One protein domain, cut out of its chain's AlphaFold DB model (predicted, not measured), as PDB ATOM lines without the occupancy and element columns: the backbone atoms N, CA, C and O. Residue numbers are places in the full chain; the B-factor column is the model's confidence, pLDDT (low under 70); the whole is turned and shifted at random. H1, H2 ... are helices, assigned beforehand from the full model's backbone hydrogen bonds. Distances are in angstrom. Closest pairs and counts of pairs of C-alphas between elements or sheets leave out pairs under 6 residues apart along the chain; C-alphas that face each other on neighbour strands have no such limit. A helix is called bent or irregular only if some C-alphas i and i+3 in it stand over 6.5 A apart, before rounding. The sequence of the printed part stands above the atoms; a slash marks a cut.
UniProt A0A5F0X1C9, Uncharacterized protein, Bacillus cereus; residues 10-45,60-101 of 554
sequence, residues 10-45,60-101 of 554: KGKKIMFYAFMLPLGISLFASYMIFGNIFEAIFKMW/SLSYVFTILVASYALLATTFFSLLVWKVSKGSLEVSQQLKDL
ATOM      1  N   LYS A  10      -4.941  52.001  10.391       55.97
ATOM      2  CA  LYS A  10      -4.297  51.747  11.688       55.97
ATOM      3  C   LYS A  10      -5.263  51.962  12.864       55.97
ATOM      4  O   LYS A  10      -5.274  51.150  13.782       55.97
ATOM      5  N   GLY A  11      -6.127  52.977  12.792       60.06
ATOM      6  CA  GLY A  11      -7.186  53.234  13.778       60.06
ATOM      7  C   GLY A  11      -8.261  52.141  13.807       60.06
ATOM      8  O   GLY A  11      -8.664  51.710  14.883       60.06
ATOM      9  N   LYS A  12      -8.643  51.600  12.640       66.50
ATOM     10  CA  LYS A  12      -9.579  50.459  12.553       66.50
ATOM     11  C   LYS A  12      -9.026  49.185  13.204       66.50
ATOM     12  O   LYS A  12      -9.766  48.483  13.883       66.50
ATOM     13  N   LYS A  13      -7.722  48.907  13.055       64.88
ATOM     14  CA  LYS A  13      -7.064  47.780  13.743       64.88
ATOM     15  C   LYS A  13      -7.039  47.968  15.260       64.88
ATOM     16  O   LYS A  13      -7.303  47.014  15.977       64.88
ATOM     17  N   ILE A  14      -6.762  49.178  15.749       66.25
ATOM     18  CA  ILE A  14      -6.743  49.461  17.194       66.25
ATOM     19  C   ILE A  14      -8.137  49.280  17.808       66.25
ATOM     20  O   ILE A  14      -8.250  48.607  18.826       66.25
ATOM     21  N   MET A  15      -9.195  49.789  17.165       61.47
ATOM     22  CA  MET A  15     -10.573  49.552  17.626       61.47
ATOM     23  C   MET A  15     -10.952  48.067  17.608       61.47
ATOM     24  O   MET A  15     -11.587  47.588  18.543       61.47
ATOM     25  N   PHE A  16     -10.522  47.321  16.587       69.00
ATOM     26  CA  PHE A  16     -10.751  45.879  16.517       69.00
ATOM     27  C   PHE A  16     -10.061  45.126  17.665       69.00
ATOM     28  O   PHE A  16     -10.698  44.304  18.313       69.00
ATOM     29  N   TYR A  17      -8.797  45.436  17.976       64.06
ATOM     30  CA  TYR A  17      -8.102  44.827  19.118       64.06
ATOM     31  C   TYR A  17      -8.691  45.258  20.466       64.06
ATOM     32  O   TYR A  17      -8.803  44.424  21.358       64.06
ATOM     33  N   ALA A  18      -9.130  46.512  20.609       64.06
ATOM     34  CA  ALA A  18      -9.769  46.995  21.833       64.06
ATOM     35  C   ALA A  18     -11.085  46.262  22.151       64.06
ATOM     36  O   ALA A  18     -11.402  46.082  23.320       64.06
ATOM     37  N   PHE A  19     -11.822  45.800  21.132       62.72
ATOM     38  CA  PHE A  19     -13.051  45.018  21.312       62.72
ATOM     39  C   PHE A  19     -12.815  43.503  21.366       62.72
ATOM     40  O   PHE A  19     -13.410  42.815  22.191       62.72
ATOM     41  N   MET A  20     -11.950  42.962  20.507       67.12
ATOM     42  CA  MET A  20     -11.775  41.510  20.378       67.12
ATOM     43  C   MET A  20     -10.895  40.908  21.474       67.12
ATOM     44  O   MET A  20     -11.087  39.750  21.835       67.12
ATOM     45  N   LEU A  21      -9.954  41.676  22.031       65.75
ATOM     46  CA  LEU A  21      -9.094  41.208  23.118       65.75
ATOM     47  C   LEU A  21      -9.882  40.936  24.421       65.75
ATOM     48  O   LEU A  21      -9.742  39.832  24.946       65.75
ATOM     49  N   PRO A  22     -10.748  41.841  24.931       64.88
ATOM     50  CA  PRO A  22     -11.578  41.532  26.100       64.88
ATOM     51  C   PRO A  22     -12.555  40.382  25.849       64.88
ATOM     52  O   PRO A  22     -12.777  39.568  26.743       64.88
ATOM     53  N   LEU A  23     -13.094  40.272  24.634       68.38
ATOM     54  CA  LEU A  23     -14.018  39.201  24.260       68.38
ATOM     55  C   LEU A  23     -13.306  37.834  24.230       68.38
ATOM     56  O   LEU A  23     -13.815  36.854  24.766       68.38
ATOM     57  N   GLY A  24     -12.080  37.787  23.701       69.31
ATOM     58  CA  GLY A  24     -11.232  36.593  23.725       69.31
ATOM     59  C   GLY A  24     -10.777  36.194  25.133       69.31
ATOM     60  O   GLY A  24     -10.839  35.018  25.481       69.31
ATOM     61  N   ILE A  25     -10.379  37.159  25.972       67.81
ATOM     62  CA  ILE A  25      -9.984  36.907  27.370       67.81
ATOM     63  C   ILE A  25     -11.185  36.425  28.196       67.81
ATOM     64  O   ILE A  25     -11.051  35.496  28.988       67.81
ATOM     65  N   SER A  26     -12.370  37.002  27.975       64.56
ATOM     66  CA  SER A  26     -13.630  36.563  28.585       64.56
ATOM     67  C   SER A  26     -13.972  35.116  28.214       64.56
ATOM     68  O   SER A  26     -14.297  34.322  29.094       64.56
ATOM     69  N   LEU A  27     -13.855  34.747  26.935       67.31
ATOM     70  CA  LEU A  27     -14.103  33.378  26.472       67.31
ATOM     71  C   LEU A  27     -13.079  32.382  27.030       67.31
ATOM     72  O   LEU A  27     -13.457  31.288  27.447       67.31
ATOM     73  N   PHE A  28     -11.801  32.765  27.086       66.50
ATOM     74  CA  PHE A  28     -10.739  31.934  27.655       66.50
ATOM     75  C   PHE A  28     -10.914  31.719  29.163       66.50
ATOM     76  O   PHE A  28     -10.760  30.604  29.652       66.50
ATOM     77  N   ALA A  29     -11.299  32.759  29.902       61.69
ATOM     78  CA  ALA A  29     -11.621  32.636  31.317       61.69
ATOM     79  C   ALA A  29     -12.828  31.721  31.560       61.69
ATOM     80  O   ALA A  29     -12.762  30.831  32.405       61.69
ATOM     81  N   SER A  30     -13.898  31.884  30.779       61.53
ATOM     82  CA  SER A  30     -15.062  30.992  30.825       61.53
ATOM     83  C   SER A  30     -14.684  29.540  30.508       61.53
ATOM     84  O   SER A  30     -15.195  28.619  31.136       61.53
ATOM     85  N   TYR A  31     -13.744  29.315  29.588       65.31
ATOM     86  CA  TYR A  31     -13.217  27.980  29.305       65.31
ATOM     87  C   TYR A  31     -12.399  27.404  30.470       65.31
ATOM     88  O   TYR A  31     -12.631  26.269  30.869       65.31
ATOM     89  N   MET A  32     -11.487  28.183  31.060       58.03
ATOM     90  CA  MET A  32     -10.649  27.741  32.185       58.03
ATOM     91  C   MET A  32     -11.459  27.406  33.446       58.03
ATOM     92  O   MET A  32     -11.074  26.514  34.195       58.03
ATOM     93  N   ILE A  33     -12.571  28.109  33.690       58.44
ATOM     94  CA  ILE A  33     -13.416  27.904  34.880       58.44
ATOM     95  C   ILE A  33     -14.330  26.683  34.720       58.44
ATOM     96  O   ILE A  33     -14.548  25.951  35.682       58.44
ATOM     97  N   PHE A  34     -14.878  26.464  33.524       60.38
ATOM     98  CA  PHE A  34     -15.947  25.483  33.320       60.38
ATOM     99  C   PHE A  34     -15.548  24.283  32.452       60.38
ATOM    100  O   PHE A  34     -16.348  23.367  32.293       60.38
ATOM    101  N   GLY A  35     -14.349  24.278  31.858       56.38
ATOM    102  CA  GLY A  35     -13.840  23.227  30.964       56.38
ATOM    103  C   GLY A  35     -14.539  23.155  29.597       56.38
ATOM    104  O   GLY A  35     -13.919  22.779  28.605       56.38
ATOM    105  N   ASN A  36     -15.812  23.561  29.520       69.75
ATOM    106  CA  ASN A  36     -16.629  23.632  28.315       69.75
ATOM    107  C   ASN A  36     -17.534  24.881  28.349       69.75
ATOM    108  O   ASN A  36     -18.440  24.997  29.175       69.75
ATOM    109  N   ILE A  37     -17.297  25.823  27.429       61.41
ATOM    110  CA  ILE A  37     -17.980  27.132  27.392       61.41
ATOM    111  C   ILE A  37     -19.495  26.978  27.188       61.41
ATOM    112  O   ILE A  37     -20.277  27.716  27.785       61.41
ATOM    113  N   PHE A  38     -19.925  26.017  26.368       67.31
ATOM    114  CA  PHE A  38     -21.349  25.810  26.091       67.31
ATOM    115  C   PHE A  38     -22.090  25.243  27.300       67.31
ATOM    116  O   PHE A  38     -23.219  25.642  27.574       67.31
ATOM    117  N   GLU A  39     -21.432  24.370  28.059       61.62
ATOM    118  CA  GLU A  39     -21.981  23.764  29.271       61.62
ATOM    119  C   GLU A  39     -22.079  24.779  30.420       61.62
ATOM    120  O   GLU A  39     -23.055  24.788  31.168       61.62
ATOM    121  N   ALA A  40     -21.119  25.707  30.497       58.53
ATOM    122  CA  ALA A  40     -21.161  26.858  31.396       58.53
ATOM    123  C   ALA A  40     -22.376  27.755  31.134       58.53
ATOM    124  O   ALA A  40     -23.111  28.092  32.058       58.53
ATOM    125  N   ILE A  41     -22.604  28.115  29.865       60.69
ATOM    126  CA  ILE A  41     -23.729  28.964  29.454       60.69
ATOM    127  C   ILE A  41     -25.057  28.262  29.751       60.69
ATOM    128  O   ILE A  41     -25.968  28.894  30.282       60.69
ATOM    129  N   PHE A  42     -25.151  26.957  29.478       66.50
ATOM    130  CA  PHE A  42     -26.347  26.167  29.771       66.50
ATOM    131  C   PHE A  42     -26.639  26.092  31.276       66.50
ATOM    132  O   PHE A  42     -27.762  26.371  31.683       66.50
ATOM    133  N   LYS A  43     -25.627  25.826  32.115       59.62
ATOM    134  CA  LYS A  43     -25.778  25.814  33.583       59.62
ATOM    135  C   LYS A  43     -26.080  27.192  34.172       59.62
ATOM    136  O   LYS A  43     -26.878  27.293  35.099       59.62
ATOM    137  N   MET A  44     -25.472  28.262  33.653       58.56
ATOM    138  CA  MET A  44     -25.787  29.639  34.071       58.56
ATOM    139  C   MET A  44     -27.228  30.020  33.715       58.56
ATOM    140  O   MET A  44     -27.867  30.768  34.454       58.56
ATOM    141  N   TRP A  45     -27.742  29.499  32.601       65.00
ATOM    142  CA  TRP A  45     -29.130  29.679  32.188       65.00
ATOM    143  C   TRP A  45     -30.103  28.843  33.031       65.00
ATOM    144  O   TRP A  45     -31.162  29.339  33.406       65.00
ATOM    145  N   SER A  60     -16.650  32.378  44.622       58.31
ATOM    146  CA  SER A  60     -15.478  32.021  43.807       58.31
ATOM    147  C   SER A  60     -15.544  32.616  42.393       58.31
ATOM    148  O   SER A  60     -14.554  33.187  41.933       58.31
ATOM    149  N   LEU A  61     -16.709  32.599  41.736       60.62
ATOM    150  CA  LEU A  61     -16.919  33.234  40.429       60.62
ATOM    151  C   LEU A  61     -16.735  34.759  40.491       60.62
ATOM    152  O   LEU A  61     -16.094  35.333  39.615       60.62
ATOM    153  N   SER A  62     -17.240  35.407  41.545       63.28
ATOM    154  CA  SER A  62     -17.045  36.840  41.800       63.28
ATOM    155  C   SER A  62     -15.561  37.187  41.956       63.28
ATOM    156  O   SER A  62     -15.084  38.154  41.361       63.28
ATOM    157  N   TYR A  63     -14.794  36.359  42.674       66.25
ATOM    158  CA  TYR A  63     -13.352  36.553  42.845       66.25
ATOM    159  C   TYR A  63     -12.598  36.451  41.510       66.25
ATOM    160  O   TYR A  63     -11.793  37.323  41.179       66.25
ATOM    161  N   VAL A  64     -12.913  35.442  40.691       68.81
ATOM    162  CA  VAL A  64     -12.313  35.272  39.356       68.81
ATOM    163  C   VAL A  64     -12.698  36.418  38.416       68.81
ATOM    164  O   VAL A  64     -11.842  36.953  37.710       68.81
ATOM    165  N   PHE A  65     -13.960  36.855  38.444       69.38
ATOM    166  CA  PHE A  65     -14.424  37.996  37.656       69.38
ATOM    167  C   PHE A  65     -13.709  39.290  38.062       69.38
ATOM    168  O   PHE A  65     -13.280  40.061  37.206       69.38
ATOM    169  N   THR A  66     -13.496  39.497  39.362       74.31
ATOM    170  CA  THR A  66     -12.766  40.656  39.892       74.31
ATOM    171  C   THR A  66     -11.305  40.652  39.433       74.31
ATOM    172  O   THR A  66     -10.804  41.686  38.992       74.31
ATOM    173  N   ILE A  67     -10.633  39.494  39.444       73.56
ATOM    174  CA  ILE A  67      -9.255  39.345  38.938       73.56
ATOM    175  C   ILE A  67      -9.178  39.632  37.431       73.56
ATOM    176  O   ILE A  67      -8.244  40.296  36.979       73.56
ATOM    177  N   LEU A  68     -10.153  39.170  36.644       72.06
ATOM    178  CA  LEU A  68     -10.204  39.423  35.198       72.06
ATOM    179  C   LEU A  68     -10.438  40.893  34.878       72.06
ATOM    180  O   LEU A  68      -9.739  41.451  34.033       72.06
ATOM    181  N   VAL A  69     -11.381  41.531  35.575       75.81
ATOM    182  CA  VAL A  69     -11.644  42.967  35.438       75.81
ATOM    183  C   VAL A  69     -10.410  43.773  35.845       75.81
ATOM    184  O   VAL A  69     -10.025  44.682  35.114       75.81
ATOM    185  N   ALA A  70      -9.736  43.408  36.940       74.44
ATOM    186  CA  ALA A  70      -8.496  44.053  37.372       74.44
ATOM    187  C   ALA A  70      -7.357  43.874  36.351       74.44
ATOM    188  O   ALA A  70      -6.667  44.837  36.015       74.44
ATOM    189  N   SER A  71      -7.193  42.669  35.798       73.75
ATOM    190  CA  SER A  71      -6.179  42.369  34.776       73.75
ATOM    191  C   SER A  71      -6.440  43.134  33.479       73.75
ATOM    192  O   SER A  71      -5.525  43.717  32.895       73.75
ATOM    193  N   TYR A  72      -7.700  43.188  33.043       77.88
ATOM    194  CA  TYR A  72      -8.112  43.977  31.888       77.88
ATOM    195  C   TYR A  72      -7.894  45.473  32.125       77.88
ATOM    196  O   TYR A  72      -7.331  46.143  31.263       77.88
ATOM    197  N   ALA A  73      -8.278  45.990  33.296       77.56
ATOM    198  CA  ALA A  73      -8.055  47.384  33.662       77.56
ATOM    199  C   ALA A  73      -6.561  47.738  33.638       77.56
ATOM    200  O   ALA A  73      -6.196  48.786  33.103       77.56
ATOM    201  N   LEU A  74      -5.685  46.856  34.128       81.69
ATOM    202  CA  LEU A  74      -4.233  47.045  34.088       81.69
ATOM    203  C   LEU A  74      -3.705  47.073  32.646       81.69
ATOM    204  O   LEU A  74      -2.976  47.997  32.276       81.69
ATOM    205  N   LEU A  75      -4.107  46.115  31.803       78.69
ATOM    206  CA  LEU A  75      -3.710  46.065  30.390       78.69
ATOM    207  C   LEU A  75      -4.216  47.280  29.603       78.69
ATOM    208  O   LEU A  75      -3.452  47.891  28.855       78.69
ATOM    209  N   ALA A  76      -5.478  47.666  29.801       77.81
ATOM    210  CA  ALA A  76      -6.077  48.836  29.173       77.81
ATOM    211  C   ALA A  76      -5.360  50.121  29.610       77.81
ATOM    212  O   ALA A  76      -4.967  50.917  28.759       77.81
ATOM    213  N   THR A  77      -5.109  50.293  30.911       84.69
ATOM    214  CA  THR A  77      -4.386  51.457  31.452       84.69
ATOM    215  C   THR A  77      -2.965  51.535  30.898       84.69
ATOM    216  O   THR A  77      -2.513  52.608  30.499       84.69
ATOM    217  N   THR A  78      -2.274  50.397  30.795       83.38
ATOM    218  CA  THR A  78      -0.922  50.317  30.217       83.38
ATOM    219  C   THR A  78      -0.931  50.691  28.732       83.38
ATOM    220  O   THR A  78      -0.115  51.496  28.285       83.38
ATOM    221  N   PHE A  79      -1.892  50.173  27.961       83.94
ATOM    222  CA  PHE A  79      -2.042  50.496  26.544       83.94
ATOM    223  C   PHE A  79      -2.379  51.977  26.314       83.94
ATOM    224  O   PHE A  79      -1.756  52.627  25.471       83.94
ATOM    225  N   PHE A  80      -3.314  52.535  27.087       83.56
ATOM    226  CA  PHE A  80      -3.635  53.962  27.038       83.56
ATOM    227  C   PHE A  80      -2.432  54.823  27.426       83.56
ATOM    228  O   PHE A  80      -2.139  55.788  26.724       83.56
ATOM    229  N   SER A  81      -1.682  54.442  28.463       87.88
ATOM    230  CA  SER A  81      -0.456  55.143  28.868       87.88
ATOM    231  C   SER A  81       0.587  55.158  27.745       87.88
ATOM    232  O   SER A  81       1.179  56.199  27.471       87.88
ATOM    233  N   LEU A  82       0.760  54.045  27.021       87.50
ATOM    234  CA  LEU A  82       1.649  53.972  25.854       87.50
ATOM    235  C   LEU A  82       1.179  54.852  24.687       87.50
ATOM    236  O   LEU A  82       2.002  55.489  24.027       87.50
ATOM    237  N   LEU A  83      -0.129  54.904  24.418       82.81
ATOM    238  CA  LEU A  83      -0.688  55.783  23.388       82.81
ATOM    239  C   LEU A  83      -0.504  57.259  23.746       82.81
ATOM    240  O   LEU A  83      -0.043  58.028  22.903       82.81
ATOM    241  N   VAL A  84      -0.818  57.638  24.987       88.44
ATOM    242  CA  VAL A  84      -0.631  59.001  25.500       88.44
ATOM    243  C   VAL A  84       0.840  59.394  25.425       88.44
ATOM    244  O   VAL A  84       1.153  60.459  24.901       88.44
ATOM    245  N   TRP A  85       1.753  58.517  25.851       89.81
ATOM    246  CA  TRP A  85       3.193  58.759  25.749       89.81
ATOM    247  C   TRP A  85       3.644  58.982  24.299       89.81
ATOM    248  O   TRP A  85       4.383  59.923  24.011       89.81
ATOM    249  N   LYS A  86       3.149  58.174  23.355       88.94
ATOM    250  CA  LYS A  86       3.478  58.323  21.933       88.94
ATOM    251  C   LYS A  86       2.959  59.634  21.337       88.94
ATOM    252  O   LYS A  86       3.680  60.278  20.577       88.94
ATOM    253  N   VAL A  87       1.727  60.022  21.669       88.94
ATOM    254  CA  VAL A  87       1.141  61.301  21.237       88.94
ATOM    255  C   VAL A  87       1.890  62.473  21.868       88.94
ATOM    256  O   VAL A  87       2.205  63.432  21.173       88.94
ATOM    257  N   SER A  88       2.247  62.372  23.150       88.62
ATOM    258  CA  SER A  88       3.035  63.380  23.863       88.62
ATOM    259  C   SER A  88       4.410  63.585  23.221       88.62
ATOM    260  O   SER A  88       4.790  64.724  22.963       88.62
ATOM    261  N   LYS A  89       5.111  62.500  22.860       91.06
ATOM    262  CA  LYS A  89       6.397  62.582  22.153       91.06
ATOM    263  C   LYS A  89       6.269  63.272  20.790       91.06
ATOM    264  O   LYS A  89       7.082  64.134  20.479       91.06
ATOM    265  N   GLY A  90       5.240  62.932  20.008       88.00
ATOM    266  CA  GLY A  90       4.984  63.591  18.720       88.00
ATOM    267  C   GLY A  90       4.609  65.070  18.866       88.00
ATOM    268  O   GLY A  90       5.073  65.901  18.096       88.00
ATOM    269  N   SER A  91       3.819  65.416  19.887       90.00
ATOM    270  CA  SER A  91       3.469  66.807  20.202       90.00
ATOM    271  C   SER A  91       4.700  67.636  20.586       90.00
ATOM    272  O   SER A  91       4.862  68.759  20.116       90.00
ATOM    273  N   LEU A  92       5.606  67.063  21.387       92.38
ATOM    274  CA  LEU A  92       6.863  67.707  21.768       92.38
ATOM    275  C   LEU A  92       7.749  67.993  20.548       92.38
ATOM    276  O   LEU A  92       8.287  69.090  20.437       92.38
ATOM    277  N   GLU A  93       7.870  67.034  19.629       93.19
ATOM    278  CA  GLU A  93       8.650  67.187  18.395       93.19
ATOM    279  C   GLU A  93       8.090  68.305  17.501       93.19
ATOM    280  O   GLU A  93       8.836  69.179  17.068       93.19
ATOM    281  N   VAL A  94       6.768  68.345  17.296       92.00
ATOM    282  CA  VAL A  94       6.112  69.425  16.536       92.00
ATOM    283  C   VAL A  94       6.295  70.780  17.223       92.00
ATOM    284  O   VAL A  94       6.565  71.778  16.560       92.00
ATOM    285  N   SER A  95       6.187  70.831  18.553       91.69
ATOM    286  CA  SER A  95       6.402  72.066  19.311       91.69
ATOM    287  C   SER A  95       7.841  72.574  19.201       91.69
ATOM    288  O   SER A  95       8.042  73.785  19.138       91.69
ATOM    289  N   GLN A  96       8.830  71.677  19.167       92.62
ATOM    290  CA  GLN A  96      10.231  72.038  18.943       92.62
ATOM    291  C   GLN A  96      10.440  72.569  17.521       92.62
ATOM    292  O   GLN A  96      10.987  73.655  17.365       92.62
ATOM    293  N   GLN A  97       9.908  71.884  16.505       93.19
ATOM    294  CA  GLN A  97       9.985  72.334  15.110       93.19
ATOM    295  C   GLN A  97       9.337  73.710  14.895       93.19
ATOM    296  O   GLN A  97       9.893  74.544  14.186       93.19
ATOM    297  N   LEU A  98       8.183  73.972  15.518       92.06
ATOM    298  CA  LEU A  98       7.534  75.286  15.466       92.06
ATOM    299  C   LEU A  98       8.391  76.369  16.120       92.06
ATOM    300  O   LEU A  98       8.562  77.436  15.538       92.06
ATOM    301  N   LYS A  99       8.974  76.079  17.288       92.75
ATOM    302  CA  LYS A  99       9.874  77.011  17.972       92.75
ATOM    303  C   LYS A  99      11.105  77.334  17.123       92.75
ATOM    304  O   LYS A  99      11.514  78.489  17.053       92.75
ATOM    305  N   ASP A 100      11.683  76.337  16.459       90.12
ATOM    306  CA  ASP A 100      12.838  76.531  15.581       90.12
ATOM    307  C   ASP A 100      12.473  77.351  14.332       90.12
ATOM    308  O   ASP A 100      13.240  78.227  13.930       90.12
ATOM    309  N   LEU A 101      11.282  77.138  13.760       90.62
ATOM    310  CA  LEU A 101      10.753  77.953  12.660       90.62
ATOM    311  C   LEU A 101      10.507  79.408  13.074       90.62
ATOM    312  O   LEU A 101      10.849  80.315  12.316       90.62
TER     313      LEU A 101
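What this domain is: This is residues 10 to 45 and 60 to 101 of the 554 residues of an uncharacterized protein of Bacillus cereus (UniProt A0A5F0X1C9). One very long, straight helix, H3, makes the longest axis, and a shorter helix, H1, runs loosely alongside its first half in the opposite direction, with the small helix H2 turning off at a corner at the end of H1. Residues 80 to 101 of H3 stick out as a long bare arm, and residues 10 to 17 of H1 stand free as well. The printed part has 78 residues with three named helices, in the order H1, H2, H3, and no named strand, and its class is all helix. The whole is extended, with a radius of gyration of the C-alphas of 19.6 A, and spans 67 by 25 by 16 A.

Where its parts are: H3 is residues 60 to 101, 61.4 A from first to last C-alpha, from C-alpha 60 at (-15.478, 32.021, 43.807) to C-alpha 101 at (10.753, 77.953, 12.660). H1 is residues 10 to 34 and measures 36.0 A; its C-alpha 10 is at (-4.297, 51.747, 11.688). H1 is neither bent nor irregular, but only just: C-alphas 19 and 22 are 6.1 A apart. H2 is residues 37 to 45, 12.4 A from first to last C-alpha.

How they stand to each other: H3 and H1 only just touch, with 3 pairs of C-alphas within 8 A. The closest C-alphas are those of Pro 22 and Tyr 72, 7.2 A apart. H3 touches H1 with residues 68 to 72 alone, and H1 touches H3 with residues 22 to 29 alone. The lines of the two helices stand at a shallow tilt of 17 degrees, and they run opposite ways. H1 and H2 touch only at the corner by their link, with residues 27 to 34 of H1 alone; the closest C-alphas are those of Tyr 31 and Ile 37, 5.2 A apart. Their lines are about perpendicular, at 73 degrees. H2 and H3 are apart. In H2 and H3 every O i to N i+4 pair is within hydrogen-bond range, and in H1 19 of 21 are.

The domain as a whole: The two C-alphas farthest apart are those of Lys 43 and Leu 101, at 67.0 A. Without the stretches that stand free, the body has 48 residues and spans 35 by 23 by 16 A. Residues 46 to 59 are cut out and not printed, and C-alphas 45 and 60 are 18.1 A apart across the cut. The link from H1 to H2 is tight, and the link from H2 to H3 is the link across the cut. The mean pLDDT of the printed part is 73.6; residues 10 to 45 and 60 to 65 of this model are under 70.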